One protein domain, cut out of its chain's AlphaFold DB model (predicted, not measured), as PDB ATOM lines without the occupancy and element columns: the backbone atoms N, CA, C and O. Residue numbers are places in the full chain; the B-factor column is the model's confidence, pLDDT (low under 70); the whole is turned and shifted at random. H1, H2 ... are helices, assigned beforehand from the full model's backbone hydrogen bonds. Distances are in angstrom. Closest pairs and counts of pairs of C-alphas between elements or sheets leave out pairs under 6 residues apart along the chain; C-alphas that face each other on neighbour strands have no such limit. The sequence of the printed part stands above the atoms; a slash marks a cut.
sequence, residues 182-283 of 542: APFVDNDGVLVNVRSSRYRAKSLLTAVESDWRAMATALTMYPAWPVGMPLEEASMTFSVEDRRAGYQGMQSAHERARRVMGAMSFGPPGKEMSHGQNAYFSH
ATOM      1  N   ALA A 182     -20.309  55.728  83.441       88.12
ATOM      2  CA  ALA A 182     -19.241  56.718  83.361       88.12
ATOM      3  C   ALA A 182     -19.718  58.090  83.889       88.12
ATOM      4  O   ALA A 182     -20.821  58.525  83.536       88.12
ATOM      5  N   PRO A 183     -18.913  58.812  84.689       88.69
ATOM      6  CA  PRO A 183     -19.212  60.196  85.045       88.69
ATOM      7  C   PRO A 183     -19.160  61.106  83.806       88.69
ATOM      8  O   PRO A 183     -18.631  60.738  82.756       88.69
ATOM      9  N   PHE A 184     -19.711  62.314  83.918       84.69
ATOM     10  CA  PHE A 184     -19.649  63.308  82.852       84.69
ATOM     11  C   PHE A 184     -18.207  63.737  82.566       84.69
ATOM     12  O   PHE A 184     -17.467  64.090  83.482       84.69
ATOM     13  N   VAL A 185     -17.869  63.848  81.282       78.25
ATOM     14  CA  VAL A 185     -16.636  64.471  80.772       78.25
ATOM     15  C   VAL A 185     -16.956  65.741  79.988       78.25
ATOM     16  O   VAL A 185     -18.096  65.946  79.563       78.25
ATOM     17  N   ASP A 186     -15.973  66.632  79.826       65.88
ATOM     18  CA  ASP A 186     -16.190  68.020  79.387       65.88
ATOM     19  C   ASP A 186     -16.943  68.184  78.055       65.88
ATOM     20  O   ASP A 186     -17.703  69.143  77.900       65.88
ATOM     21  N   ASN A 187     -16.844  67.200  77.159       64.38
ATOM     22  CA  ASN A 187     -17.409  67.241  75.808       64.38
ATOM     23  C   ASN A 187     -18.744  66.484  75.632       64.38
ATOM     24  O   ASN A 187     -19.245  66.406  74.514       64.38
ATOM     25  N   ASP A 188     -19.361  65.959  76.698       63.38
ATOM     26  CA  ASP A 188     -20.585  65.126  76.614       63.38
ATOM     27  C   ASP A 188     -21.858  65.869  76.125       63.38
ATOM     28  O   ASP A 188     -22.921  65.272  75.916       63.38
ATOM     29  N   GLY A 189     -21.782  67.192  75.937       57.56
ATOM     30  CA  GLY A 189     -22.943  68.048  75.689       57.56
ATOM     31  C   GLY A 189     -23.867  68.156  76.914       57.56
ATOM     32  O   GLY A 189     -23.631  67.551  77.957       57.56
ATOM     33  N   VAL A 190     -24.925  68.970  76.825       56.25
ATOM     34  CA  VAL A 190     -25.913  69.129  77.911       56.25
ATOM     35  C   VAL A 190     -27.247  68.569  77.441       56.25
ATOM     36  O   VAL A 190     -27.926  69.207  76.639       56.25
ATOM     37  N   LEU A 191     -27.640  67.399  77.943       56.06
ATOM     38  CA  LEU A 191     -29.010  66.929  77.777       56.06
ATOM     39  C   LEU A 191     -29.888  67.497  78.883       56.06
ATOM     40  O   LEU A 191     -29.630  67.310  80.072       56.06
ATOM     41  N   VAL A 192     -30.926  68.220  78.475       53.66
ATOM     42  CA  VAL A 192     -31.942  68.755  79.376       53.66
ATOM     43  C   VAL A 192     -33.162  67.867  79.264       53.66
ATOM     44  O   VAL A 192     -33.788  67.774  78.209       53.66
ATOM     45  N   ASN A 193     -33.475  67.186  80.365       44.97
ATOM     46  CA  ASN A 193     -34.655  66.345  80.466       44.97
ATOM     47  C   ASN A 193     -35.918  67.167  80.111       44.97
ATOM     48  O   ASN A 193     -36.034  68.355  80.427       44.97
ATOM     49  N   VAL A 194     -36.847  66.527  79.401       44.25
ATOM     50  CA  VAL A 194     -37.789  67.059  78.390       44.25
ATOM     51  C   VAL A 194     -38.828  68.076  78.914       44.25
ATOM     52  O   VAL A 194     -39.634  68.602  78.151       44.25
ATOM     53  N   ARG A 195     -38.805  68.440  80.202       42.62
ATOM     54  CA  ARG A 195     -39.766  69.386  80.805       42.62
ATOM     55  C   ARG A 195     -39.370  70.867  80.693       42.62
ATOM     56  O   ARG A 195     -40.204  71.734  80.936       42.62
ATOM     57  N   SER A 196     -38.134  71.187  80.304       42.38
ATOM     58  CA  SER A 196     -37.653  72.571  80.156       42.38
ATOM     59  C   SER A 196     -37.464  72.937  78.676       42.38
ATOM     60  O   SER A 196     -36.448  72.610  78.062       42.38
ATOM     61  N   SER A 197     -38.410  73.686  78.106       41.78
ATOM     62  CA  SER A 197     -38.368  74.178  76.717       41.78
ATOM     63  C   SER A 197     -37.207  75.138  76.405       41.78
ATOM     64  O   SER A 197     -36.967  75.433  75.238       41.78
ATOM     65  N   ARG A 198     -36.469  75.624  77.414       43.41
ATOM     66  CA  ARG A 198     -35.468  76.697  77.258       43.41
ATOM     67  C   ARG A 198     -34.061  76.238  76.874       43.41
ATOM     68  O   ARG A 198     -33.241  77.083  76.538       43.41
ATOM     69  N   TYR A 199     -33.767  74.941  76.905       47.34
ATOM     70  CA  TYR A 199     -32.400  74.442  76.719       47.34
ATOM     71  C   TYR A 199     -32.374  73.199  75.824       47.34
ATOM     72  O   TYR A 199     -32.073  72.097  76.268       47.34
ATOM     73  N   ARG A 200     -32.713  73.362  74.541       44.78
ATOM     74  CA  ARG A 200     -32.471  72.331  73.521       44.78
ATOM     75  C   ARG A 200     -31.106  72.562  72.874       44.78
ATOM     76  O   ARG A 200     -31.020  73.205  71.836       44.78
ATOM     77  N   ALA A 201     -30.051  72.017  73.468       50.16
ATOM     78  CA  ALA A 201     -28.868  71.641  72.698       50.16
ATOM     79  C   ALA A 201     -28.978  70.141  72.382       50.16
ATOM     80  O   ALA A 201     -29.383  69.360  73.243       50.16
ATOM     81  N   LYS A 202     -28.677  69.734  71.142       51.56
ATOM     82  CA  LYS A 202     -28.650  68.319  70.742       51.56
ATOM     83  C   LYS A 202     -27.487  67.637  71.474       51.56
ATOM     84  O   LYS A 202     -26.340  67.837  71.091       51.56
ATOM     85  N   SER A 203     -27.770  66.878  72.529       58.91
ATOM     86  CA  SER A 203     -26.811  65.926  73.103       58.91
ATOM     87  C   SER A 203     -27.055  64.543  72.493       58.91
ATOM     88  O   SER A 203     -28.168  64.238  72.065       58.91
ATOM     89  N   LEU A 204     -25.990  63.745  72.402       64.38
ATOM     90  CA  LEU A 204     -26.003  62.385  71.855       64.38
ATOM     91  C   LEU A 204     -26.496  61.336  72.864       64.38
ATOM     92  O   LEU A 204     -26.703  60.191  72.482       64.38
ATOM     93  N   LEU A 205     -26.653  61.710  74.137       73.69
ATOM     94  CA  LEU A 205     -27.088  60.792  75.188       73.69
ATOM     95  C   LEU A 205     -28.613  60.594  75.154       73.69
ATOM     96  O   LEU A 205     -29.363  61.319  74.509       73.69
ATOM     97  N   THR A 206     -29.113  59.610  75.879       81.62
ATOM     98  CA  THR A 206     -30.526  59.497  76.246       81.62
ATOM     99  C   THR A 206     -30.768  60.164  77.603       81.62
ATOM    100  O   THR A 206     -29.831  60.468  78.349       81.62
ATOM    101  N   ALA A 207     -32.035  60.399  77.965       79.44
ATOM    102  CA  ALA A 207     -32.379  60.915  79.295       79.44
ATOM    103  C   ALA A 207     -31.913  59.961  80.411       79.44
ATOM    104  O   ALA A 207     -31.362  60.404  81.411       79.44
ATOM    105  N   VAL A 208     -32.065  58.650  80.196       84.94
ATOM    106  CA  VAL A 208     -31.647  57.613  81.148       84.94
ATOM    107  C   VAL A 208     -30.127  57.594  81.308       84.94
ATOM    108  O   VAL A 208     -29.638  57.573  82.432       84.94
ATOM    109  N   GLU A 209     -29.371  57.648  80.211       85.75
ATOM    110  CA  GLU A 209     -27.906  57.739  80.282       85.75
ATOM    111  C   GLU A 209     -27.460  59.019  80.986       85.75
ATOM    112  O   GLU A 209     -26.581  58.966  81.840       85.75
ATOM    113  N   SER A 210     -28.094  60.154  80.685       86.00
ATOM    114  CA  SER A 210     -27.786  61.432  81.336       86.00
ATOM    115  C   SER A 210     -28.017  61.364  82.845       86.00
ATOM    116  O   SER A 210     -27.171  61.831  83.608       86.00
ATOM    117  N   ASP A 211     -29.123  60.749  83.272       89.25
ATOM    118  CA  ASP A 211     -29.421  60.527  84.684       89.25
ATOM    119  C   ASP A 211     -28.320  59.682  85.341       89.25
ATOM    120  O   ASP A 211     -27.745  60.098  86.344       89.25
ATOM    121  N   TRP A 212     -27.948  58.543  84.748       90.81
ATOM    122  CA  TRP A 212     -26.879  57.687  85.276       90.81
ATOM    123  C   TRP A 212     -25.524  58.386  85.354       90.81
ATOM    124  O   TRP A 212     -24.869  58.302  86.393       90.81
ATOM    125  N   ARG A 213     -25.129  59.141  84.322       89.75
ATOM    126  CA  ARG A 213     -23.883  59.922  84.349       89.75
ATOM    127  C   ARG A 213     -23.909  60.994  85.431       89.75
ATOM    128  O   ARG A 213     -22.900  61.202  86.102       89.75
ATOM    129  N   ALA A 214     -25.046  61.659  85.640       90.31
ATOM    130  CA  ALA A 214     -25.197  62.647  86.705       90.31
ATOM    131  C   ALA A 214     -25.030  62.015  88.091       90.31
ATOM    132  O   ALA A 214     -24.314  62.566  88.926       90.31
ATOM    133  N   MET A 215     -25.642  60.846  88.314       92.94
ATOM    134  CA  MET A 215     -25.519  60.102  89.571       92.94
ATOM    135  C   MET A 215     -24.086  59.621  89.808       92.94
ATOM    136  O   MET A 215     -23.563  59.811  90.904       92.94
ATOM    137  N   ALA A 216     -23.435  59.069  88.779       93.25
ATOM    138  CA  ALA A 216     -22.035  58.654  88.845       93.25
ATOM    139  C   ALA A 216     -21.119  59.845  89.157       93.25
ATOM    140  O   ALA A 216     -20.336  59.787  90.096       93.25
ATOM    141  N   THR A 217     -21.294  60.968  88.454       91.38
ATOM    142  CA  THR A 217     -20.531  62.206  88.694       91.38
ATOM    143  C   THR A 217     -20.691  62.695  90.132       91.38
ATOM    144  O   THR A 217     -19.701  63.022  90.782       91.38
ATOM    145  N   ALA A 218     -21.926  62.730  90.644       91.44
ATOM    146  CA  ALA A 218     -22.200  63.154  92.012       91.44
ATOM    147  C   ALA A 218     -21.533  62.230  93.042       91.44
ATOM    148  O   ALA A 218     -20.931  62.732  93.987       91.44
ATOM    149  N   LEU A 219     -21.575  60.909  92.835       91.81
ATOM    150  CA  LEU A 219     -20.925  59.941  93.723       91.81
ATOM    151  C   LEU A 219     -19.401  59.991  93.664       91.81
ATOM    152  O   LEU A 219     -18.756  59.838  94.696       91.81
ATOM    153  N   THR A 220     -18.819  60.216  92.486       91.19
ATOM    154  CA  THR A 220     -17.368  60.382  92.345       91.19
ATOM    155  C   THR A 220     -16.886  61.639  93.065       91.19
ATOM    156  O   THR A 220     -15.848  61.605  93.716       91.19
ATOM    157  N   MET A 221     -17.637  62.740  92.971       88.75
ATOM    158  CA  MET A 221     -17.275  64.004  93.620       88.75
ATOM    159  C   MET A 221     -17.549  63.990  95.128       88.75
ATOM    160  O   MET A 221     -16.743  64.505  95.899       88.75
ATOM    161  N   TYR A 222     -18.676  63.409  95.550       91.19
ATOM    162  CA  TYR A 222     -19.149  63.425  96.936       91.19
ATOM    163  C   TYR A 222     -19.700  62.048  97.344       91.19
ATOM    164  O   TYR A 222     -20.916  61.874  97.474       91.19
ATOM    165  N   PRO A 223     -18.832  61.055  97.599       90.25
ATOM    166  CA  PRO A 223     -19.253  59.675  97.866       90.25
ATOM    167  C   PRO A 223     -20.104  59.530  99.135       90.25
ATOM    168  O   PRO A 223     -20.906  58.606  99.244       90.25
ATOM    169  N   ALA A 224     -19.954  60.451 100.089       90.44
ATOM    170  CA  ALA A 224     -20.714  60.463 101.334       90.44
ATOM    171  C   ALA A 224     -22.041  61.246 101.245       90.44
ATOM    172  O   ALA A 224     -22.800  61.268 102.212       90.44
ATOM    173  N   TRP A 225     -22.355  61.914 100.129       89.88
ATOM    174  CA  TRP A 225     -23.517  62.804 100.065       89.88
ATOM    175  C   TRP A 225     -24.834  62.057  99.771       89.88
ATOM    176  O   TRP A 225     -24.886  61.236  98.854       89.88
ATOM    177  N   PRO A 226     -25.945  62.377 100.467       87.75
ATOM    178  CA  PRO A 226     -26.040  63.325 101.581       87.75
ATOM    179  C   PRO A 226     -25.758  62.694 102.950       87.75
ATOM    180  O   PRO A 226     -25.254  63.364 103.839       87.75
ATOM    181  N   VAL A 227     -26.077  61.413 103.136       87.88
ATOM    182  CA  VAL A 227     -26.290  60.843 104.474       87.88
ATOM    183  C   VAL A 227     -24.985  60.645 105.258       87.88
ATOM    184  O   VAL A 227     -24.994  60.750 106.474       87.88
ATOM    185  N   GLY A 228     -23.846  60.409 104.614       90.19
ATOM    186  CA  GLY A 228     -22.548  60.264 105.287       90.19
ATOM    187  C   GLY A 228     -21.810  61.580 105.569       90.19
ATOM    188  O   GLY A 228     -20.753  61.551 106.188       90.19
ATOM    189  N   MET A 229     -22.329  62.720 105.108       91.75
ATOM    190  CA  MET A 229     -21.657  64.022 105.166       91.75
ATOM    191  C   MET A 229     -22.160  64.867 106.359       91.75
ATOM    192  O   MET A 229     -23.311  64.704 106.777       91.75
ATOM    193  N   PRO A 230     -21.359  65.782 106.940       91.50
ATOM    194  CA  PRO A 230     -21.854  66.753 107.919       91.50
ATOM    195  C   PRO A 230     -23.017  67.593 107.368       91.50
ATOM    196  O   PRO A 230     -23.067  67.890 106.174       91.50
ATOM    197  N   LEU A 231     -23.953  68.003 108.235       90.25
ATOM    198  CA  LEU A 231     -25.177  68.707 107.820       90.25
ATOM    199  C   LEU A 231     -24.882  69.989 107.026       90.25
ATOM    200  O   LEU A 231     -25.539  70.240 106.017       90.25
ATOM    201  N   GLU A 232     -23.925  70.798 107.482       88.12
ATOM    202  CA  GLU A 232     -23.577  72.077 106.852       88.12
ATOM    203  C   GLU A 232     -23.031  71.873 105.436       88.12
ATOM    204  O   GLU A 232     -23.528  72.473 104.483       88.12
ATOM    205  N   GLU A 233     -22.078  70.954 105.284       88.88
ATOM    206  CA  GLU A 233     -21.483  70.613 103.994       88.88
ATOM    207  C   GLU A 233     -22.540  70.028 103.047       88.88
ATOM    208  O   GLU A 233     -22.730  70.535 101.943       88.88
ATOM    209  N   ALA A 234     -23.343  69.063 103.510       89.88
ATOM    210  CA  ALA A 234     -24.401  68.448 102.704       89.88
ATOM    211  C   ALA A 234     -25.472  69.450 102.249       89.88
ATOM    212  O   ALA A 234     -26.064  69.305 101.168       89.88
ATOM    213  N   SER A 235     -25.720  70.472 103.069       87.44
ATOM    214  CA  SER A 235     -26.640  71.567 102.771       87.44
ATOM    215  C   SER A 235     -26.081  72.517 101.716       87.44
ATOM    216  O   SER A 235     -26.838  73.006 100.873       87.44
ATOM    217  N   MET A 236     -24.767  72.725 101.691       85.19
ATOM    218  CA  MET A 236     -24.105  73.520 100.661       85.19
ATOM    219  C   MET A 236     -23.983  72.755  99.340       85.19
ATOM    220  O   MET A 236     -24.325  73.306  98.301       85.19
ATOM    221  N   THR A 237     -23.660  71.463  99.349       87.56
ATOM    222  CA  THR A 237     -23.438  70.676  98.124       87.56
ATOM    223  C   THR A 237     -24.616  70.756  97.143       87.56
ATOM    224  O   THR A 237     -25.763  70.438  97.483       87.56
ATOM    225  N   PHE A 238     -24.355  71.213  95.912       84.25
ATOM    226  CA  PHE A 238     -25.365  71.460  94.877       84.25
ATOM    227  C   PHE A 238     -26.466  72.480  95.281       84.25
ATOM    228  O   PHE A 238     -27.595  72.414  94.782       84.25
ATOM    229  N   SER A 239     -26.194  73.441  96.175       82.50
ATOM    230  CA  SER A 239     -27.105  74.551  96.534       82.50
ATOM    231  C   SER A 239     -26.921  75.780  95.634       82.50
ATOM    232  O   SER A 239     -26.007  75.847  94.816       82.50
ATOM    233  N   VAL A 240     -27.831  76.757  95.679       78.81
ATOM    234  CA  VAL A 240     -27.645  78.002  94.902       78.81
ATOM    235  C   VAL A 240     -26.485  78.825  95.475       78.81
ATOM    236  O   VAL A 240     -25.806  79.526  94.728       78.81
ATOM    237  N   GLU A 241     -26.255  78.711  96.774       76.06
ATOM    238  CA  GLU A 241     -25.211  79.366  97.552       76.06
ATOM    239  C   GLU A 241     -23.828  78.832  97.171       76.06
ATOM    240  O   GLU A 241     -22.936  79.623  96.894       76.06
ATOM    241  N   ASP A 242     -23.686  77.516  97.030       76.31
ATOM    242  CA  ASP A 242     -22.480  76.847  96.523       76.31
ATOM    243  C   ASP A 242     -22.108  77.336  95.115       76.31
ATOM    244  O   ASP A 242     -20.977  77.739  94.853       76.31
ATOM    245  N   ARG A 243     -23.108  77.489  94.239       74.25
ATOM    246  CA  ARG A 243     -22.910  78.099  92.913       74.25
ATOM    247  C   ARG A 243     -22.455  79.562  92.989       74.25
ATOM    248  O   ARG A 243     -21.718  80.016  92.122       74.25
ATOM    249  N   ARG A 244     -22.952  80.331  93.964       73.38
ATOM    250  CA  ARG A 244     -22.568  81.742  94.147       73.38
ATOM    251  C   ARG A 244     -21.166  81.875  94.745       73.38
ATOM    252  O   ARG A 244     -20.476  82.825  94.400       73.38
ATOM    253  N   ALA A 245     -20.770  80.944  95.612       67.12
ATOM    254  CA  ALA A 245     -19.458  80.908  96.250       67.12
ATOM    255  C   ALA A 245     -18.354  80.410  95.296       67.12
ATOM    256  O   ALA A 245     -17.230  80.898  95.346       67.12
ATOM    257  N   GLY A 246     -18.676  79.477  94.394       60.59
ATOM    258  CA  GLY A 246     -17.739  78.901  93.432       60.59
ATOM    259  C   GLY A 246     -17.741  79.595  92.068       60.59
ATOM    260  O   GLY A 246     -18.303  79.068  91.107       60.59
ATOM    261  N   TYR A 247     -17.048  80.730  91.941       53.16
ATOM    262  CA  TYR A 247     -16.630  81.261  90.635       53.16
ATOM    263  C   TYR A 247     -15.105  81.300  90.548       53.16
ATOM    264  O   TYR A 247     -14.496  82.353  90.681       53.16
ATOM    265  N   GLN A 248     -14.502  80.125  90.341       43.84
ATOM    266  CA  GLN A 248     -13.139  79.940  89.829       43.84
ATOM    267  C   GLN A 248     -12.949  78.453  89.440       43.84
ATOM    268  O   GLN A 248     -12.782  77.586  90.287       43.84
ATOM    269  N   GLY A 249     -13.024  78.137  88.141       47.03
ATOM    270  CA  GLY A 249     -12.240  77.038  87.545       47.03
ATOM    271  C   GLY A 249     -12.762  75.587  87.487       47.03
ATOM    272  O   GLY A 249     -12.074  74.781  86.877       47.03
ATOM    273  N   MET A 250     -13.931  75.207  88.023       52.34
ATOM    274  CA  MET A 250     -14.357  73.777  88.081       52.34
ATOM    275  C   MET A 250     -15.511  73.348  87.138       52.34
ATOM    276  O   MET A 250     -16.198  72.352  87.371       52.34
ATOM    277  N   GLN A 251     -15.810  74.102  86.080       59.66
ATOM    278  CA  GLN A 251     -17.195  74.170  85.594       59.66
ATOM    279  C   GLN A 251     -17.499  73.491  84.256       59.66
ATOM    280  O   GLN A 251     -17.816  74.153  83.269       59.66
ATOM    281  N   SER A 252     -17.593  72.159  84.253       73.00
ATOM    282  CA  SER A 252     -18.437  71.521  83.238       73.00
ATOM    283  C   SER A 252     -19.171  70.261  83.738       73.00
ATOM    284  O   SER A 252     -20.401  70.227  83.680       73.00
ATOM    285  N   ALA A 253     -18.485  69.278  84.337       77.50
ATOM    286  CA  ALA A 253     -19.118  68.027  84.787       77.50
ATOM    287  C   ALA A 253     -20.030  68.209  86.010       77.50
ATOM    288  O   ALA A 253     -21.165  67.729  86.014       77.50
ATOM    289  N   HIS A 254     -19.572  68.961  87.016       81.44
ATOM    290  CA  HIS A 254     -20.336  69.228  88.239       81.44
ATOM    291  C   HIS A 254     -21.637  69.991  87.939       81.44
ATOM    292  O   HIS A 254     -22.725  69.597  88.357       81.44
ATOM    293  N   GLU A 255     -21.546  71.055  87.139       79.44
ATOM    294  CA  GLU A 255     -22.701  71.861  86.733       79.44
ATOM    295  C   GLU A 255     -23.662  71.069  85.825       79.44
ATOM    296  O   GLU A 255     -24.881  71.216  85.945       79.44
ATOM    297  N   ARG A 256     -23.156  70.174  84.961       80.44
ATOM    298  CA  ARG A 256     -24.004  69.236  84.205       80.44
ATOM    299  C   ARG A 256     -24.756  68.287  85.131       80.44
ATOM    300  O   ARG A 256     -25.981  68.210  85.035       80.44
ATOM    301  N   ALA A 257     -24.058  67.627  86.057       86.06
ATOM    302  CA  ALA A 257     -24.674  66.725  87.027       86.06
ATOM    303  C   ALA A 257     -25.755  67.444  87.843       86.06
ATOM    304  O   ALA A 257     -26.876  66.952  87.957       86.06
ATOM    305  N   ARG A 258     -25.468  68.663  88.312       85.44
ATOM    306  CA  ARG A 258     -26.434  69.523  89.001       85.44
ATOM    307  C   ARG A 258     -27.692  69.773  88.169       85.44
ATOM    308  O   ARG A 258     -28.801  69.637  88.684       85.44
ATOM    309  N   ARG A 259     -27.539  70.181  86.904       81.88
ATOM    310  CA  ARG A 259     -28.670  70.498  86.014       81.88
ATOM    311  C   ARG A 259     -29.540  69.279  85.754       81.88
ATOM    312  O   ARG A 259     -30.760  69.391  85.852       81.88
ATOM    313  N   VAL A 260     -28.919  68.134  85.474       85.25
ATOM    314  CA  VAL A 260     -29.638  66.873  85.271       85.25
ATOM    315  C   VAL A 260     -30.360  66.475  86.555       85.25
ATOM    316  O   VAL A 260     -31.574  66.296  86.526       85.25
ATOM    317  N   MET A 261     -29.673  66.474  87.704       88.69
ATOM    318  CA  MET A 261     -30.297  66.201  89.002       88.69
ATOM    319  C   MET A 261     -31.447  67.154  89.320       88.69
ATOM    320  O   MET A 261     -32.435  66.728  89.899       88.69
ATOM    321  N   GLY A 262     -31.373  68.427  88.924       85.50
ATOM    322  CA  GLY A 262     -32.466  69.390  89.088       85.50
ATOM    323  C   GLY A 262     -33.728  69.052  88.285       85.50
ATOM    324  O   GLY A 262     -34.818  69.463  88.678       85.50
ATOM    325  N   ALA A 263     -33.595  68.289  87.199       84.12
ATOM    326  CA  ALA A 263     -34.692  67.865  86.329       84.12
ATOM    327  C   ALA A 263     -35.082  66.384  86.500       84.12
ATOM    328  O   ALA A 263     -36.047  65.942  85.875       84.12
ATOM    329  N   MET A 264     -34.358  65.629  87.333       89.38
ATOM    330  CA  MET A 264     -34.619  64.214  87.591       89.38
ATOM    331  C   MET A 264     -36.005  63.973  88.186       89.38
ATOM    332  O   MET A 264     -36.577  64.800  88.906       89.38
ATOM    333  N   SER A 265     -36.504  62.770  87.937       91.94
ATOM    334  CA  SER A 265     -37.711  62.233  88.545       91.94
ATOM    335  C   SER A 265     -37.486  60.812  89.026       91.94
ATOM    336  O   SER A 265     -36.826  60.025  88.353       91.94
ATOM    337  N   PHE A 266     -38.103  60.462  90.146       93.94
ATOM    338  CA  PHE A 266     -38.079  59.110  90.681       93.94
ATOM    339  C   PHE A 266     -39.503  58.629  90.928       93.94
ATOM    340  O   PHE A 266     -40.246  59.252  91.682       93.94
ATOM    341  N   GLY A 267     -39.881  57.518  90.306       93.50
ATOM    342  CA  GLY A 267     -41.186  56.871  90.436       93.50
ATOM    343  C   GLY A 267     -41.582  56.187  89.126       93.50
ATOM    344  O   GLY A 267     -40.899  56.385  88.116       93.50
ATOM    345  N   PRO A 268     -42.654  55.377  89.120       91.44
ATOM    346  CA  PRO A 268     -43.216  54.862  87.880       91.44
ATOM    347  C   PRO A 268     -43.567  56.013  86.916       91.44
ATOM    348  O   PRO A 268     -43.955  57.089  87.382       91.44
ATOM    349  N   PRO A 269     -43.449  55.821  85.588       86.44
ATOM    350  CA  PRO A 269     -43.791  56.856  84.613       86.44
ATOM    351  C   PRO A 269     -45.220  57.385  84.805       86.44
ATOM    352  O   PRO A 269     -46.161  56.599  84.895       86.44
ATOM    353  N   GLY A 270     -45.382  58.709  84.884       87.81
ATOM    354  CA  GLY A 270     -46.674  59.362  85.131       87.81
ATOM    355  C   GLY A 270     -47.114  59.355  86.599       87.81
ATOM    356  O   GLY A 270     -48.108  59.985  86.944       87.81
ATOM    357  N   LYS A 271     -46.361  58.681  87.476       92.12
ATOM    358  CA  LYS A 271     -46.614  58.543  88.915       92.12
ATOM    359  C   LYS A 271     -45.335  58.846  89.690       92.12
ATOM    360  O   LYS A 271     -44.877  58.072  90.532       92.12
ATOM    361  N   GLU A 272     -44.720  59.981  89.383       92.94
ATOM    362  CA  GLU A 272     -43.466  60.367  90.016       92.94
ATOM    363  C   GLU A 272     -43.652  60.618  91.528       92.94
ATOM    364  O   GLU A 272     -44.589  61.281  91.974       92.94
ATOM    365  N   MET A 273     -42.756  60.063  92.346       93.81
ATOM    366  CA  MET A 273     -42.754  60.204  93.806       93.81
ATOM    367  C   MET A 273     -41.953  61.412  94.277       93.81
ATOM    368  O   MET A 273     -42.274  62.020  95.299       93.81
ATOM    369  N   SER A 274     -40.881  61.725  93.558       91.50
ATOM    370  CA  SER A 274     -39.936  62.774  93.904       91.50
ATOM    371  C   SER A 274     -39.324  63.368  92.641       91.50
ATOM    372  O   SER A 274     -39.215  62.717  91.601       91.50
ATOM    373  N   HIS A 275     -38.927  64.635  92.749       91.12
ATOM    374  CA  HIS A 275     -38.309  65.401  91.675       91.12
ATOM    375  C   HIS A 275     -37.043  66.094  92.170       91.12
ATOM    376  O   HIS A 275     -36.865  66.313  93.376       91.12
ATOM    377  N   GLY A 276     -36.185  66.475  91.230       90.50
ATOM    378  CA  GLY A 276     -34.960  67.199  91.524       90.50
ATOM    379  C   GLY A 276     -33.976  66.347  92.333       90.50
ATOM    380  O   GLY A 276     -33.948  65.123  92.239       90.50
ATOM    381  N   GLN A 277     -33.227  66.987  93.230       89.81
ATOM    382  CA  GLN A 277     -32.282  66.302  94.124       89.81
ATOM    383  C   GLN A 277     -32.941  65.218  94.989       89.81
ATOM    384  O   GLN A 277     -32.322  64.206  95.294       89.81
ATOM    385  N   ASN A 278     -34.218  65.382  95.346       91.06
ATOM    386  CA  ASN A 278     -34.925  64.366  96.122       91.06
ATOM    387  C   ASN A 278     -35.169  63.074  95.322       91.06
ATOM    388  O   ASN A 278     -35.267  61.997  95.909       91.06
ATOM    389  N   ALA A 279     -35.249  63.168  93.989       92.44
ATOM    390  CA  ALA A 279     -35.279  61.997  93.118       92.44
ATOM    391  C   ALA A 279     -33.947  61.242  93.188       92.44
ATOM    392  O   ALA A 279     -33.960  60.043  93.443       92.44
ATOM    393  N   TYR A 280     -32.818  61.957  93.086       92.38
ATOM    394  CA  TYR A 280     -31.479  61.393  93.291       92.38
ATOM    395  C   TYR A 280     -31.371  60.675  94.645       92.38
ATOM    396  O   TYR A 280     -31.040  59.492  94.691       92.38
ATOM    397  N   PHE A 281     -31.749  61.329  95.749       92.00
ATOM    398  CA  PHE A 281     -31.664  60.715  97.078       92.00
ATOM    399  C   PHE A 281     -32.518  59.451  97.228       92.00
ATOM    400  O   PHE A 281     -32.132  58.530  97.950       92.00
ATOM    401  N   SER A 282     -33.642  59.378  96.507       93.88
ATOM    402  CA  SER A 282     -34.553  58.227  96.527       93.88
ATOM    403  C   SER A 282     -33.938  56.949  95.928       93.88
ATOM    404  O   SER A 282     -34.533  55.881  96.050       93.88
ATOM    405  N   HIS A 283     -32.747  57.022  95.322       91.44
ATOM    406  CA  HIS A 283     -31.964  55.850  94.919       91.44
ATOM    407  C   HIS A 283     -31.135  55.235  96.063       91.44
ATOM    408  O   HIS A 283     -30.812  54.048  96.009       91.44
TER     409      HIS A 283
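AT A GLANCE: This is residues 182 to 283 of the 542 residues of an uncharacterized protein of Paraburkholderia sp. BL6669N2 (UniProt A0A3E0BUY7). Two helices, H1 and H4, cross as an X in the core, with short H5 packing on H4 and two small helices, H2 and H3, off to one side. The printed part has 102 residues, with five named helices, H1 to H5 in chain order, and no named strand. Its class is all helix, though under half of the residues, 43, are in helices. It is compact, radius of gyration of the C-alphas 13.5 A, spanning 33 by 32 by 25 A.

IN THESE COORDINATES: After residues 182 to 206, H1 takes residues 207 to 221, 21.0 A, from C-alpha 207 at (-32.379, 60.915, 79.295). H2 is residues 231 to 236, H3 240 to 245, H4 253 to 263, 15.7 A, and H5 277 to 281, ending at (-31.664, 60.715, 97.078).

HOW THE PARTS SIT: H1 and H4 touch at a steep tilt of 52 degrees, opposite ways; their closest C-alphas, Ala 214 and Ala 257, are 4.1 A apart. H4 touches H5, closest C-alphas Met 261 and Gln 277, 5.5 A. H2 and H3 are close but not clearly touching, closest C-alphas Met 236 and Asp 242, 5.6 A. In the five helices every O i to N i+4 pair is within hydrogen-bond range.

THE WHOLE: The printed part has no cut. H4 to H5 is a long link of 13 residues. pLDDT is under 70 at residues 186 to 204 and 245 to 251.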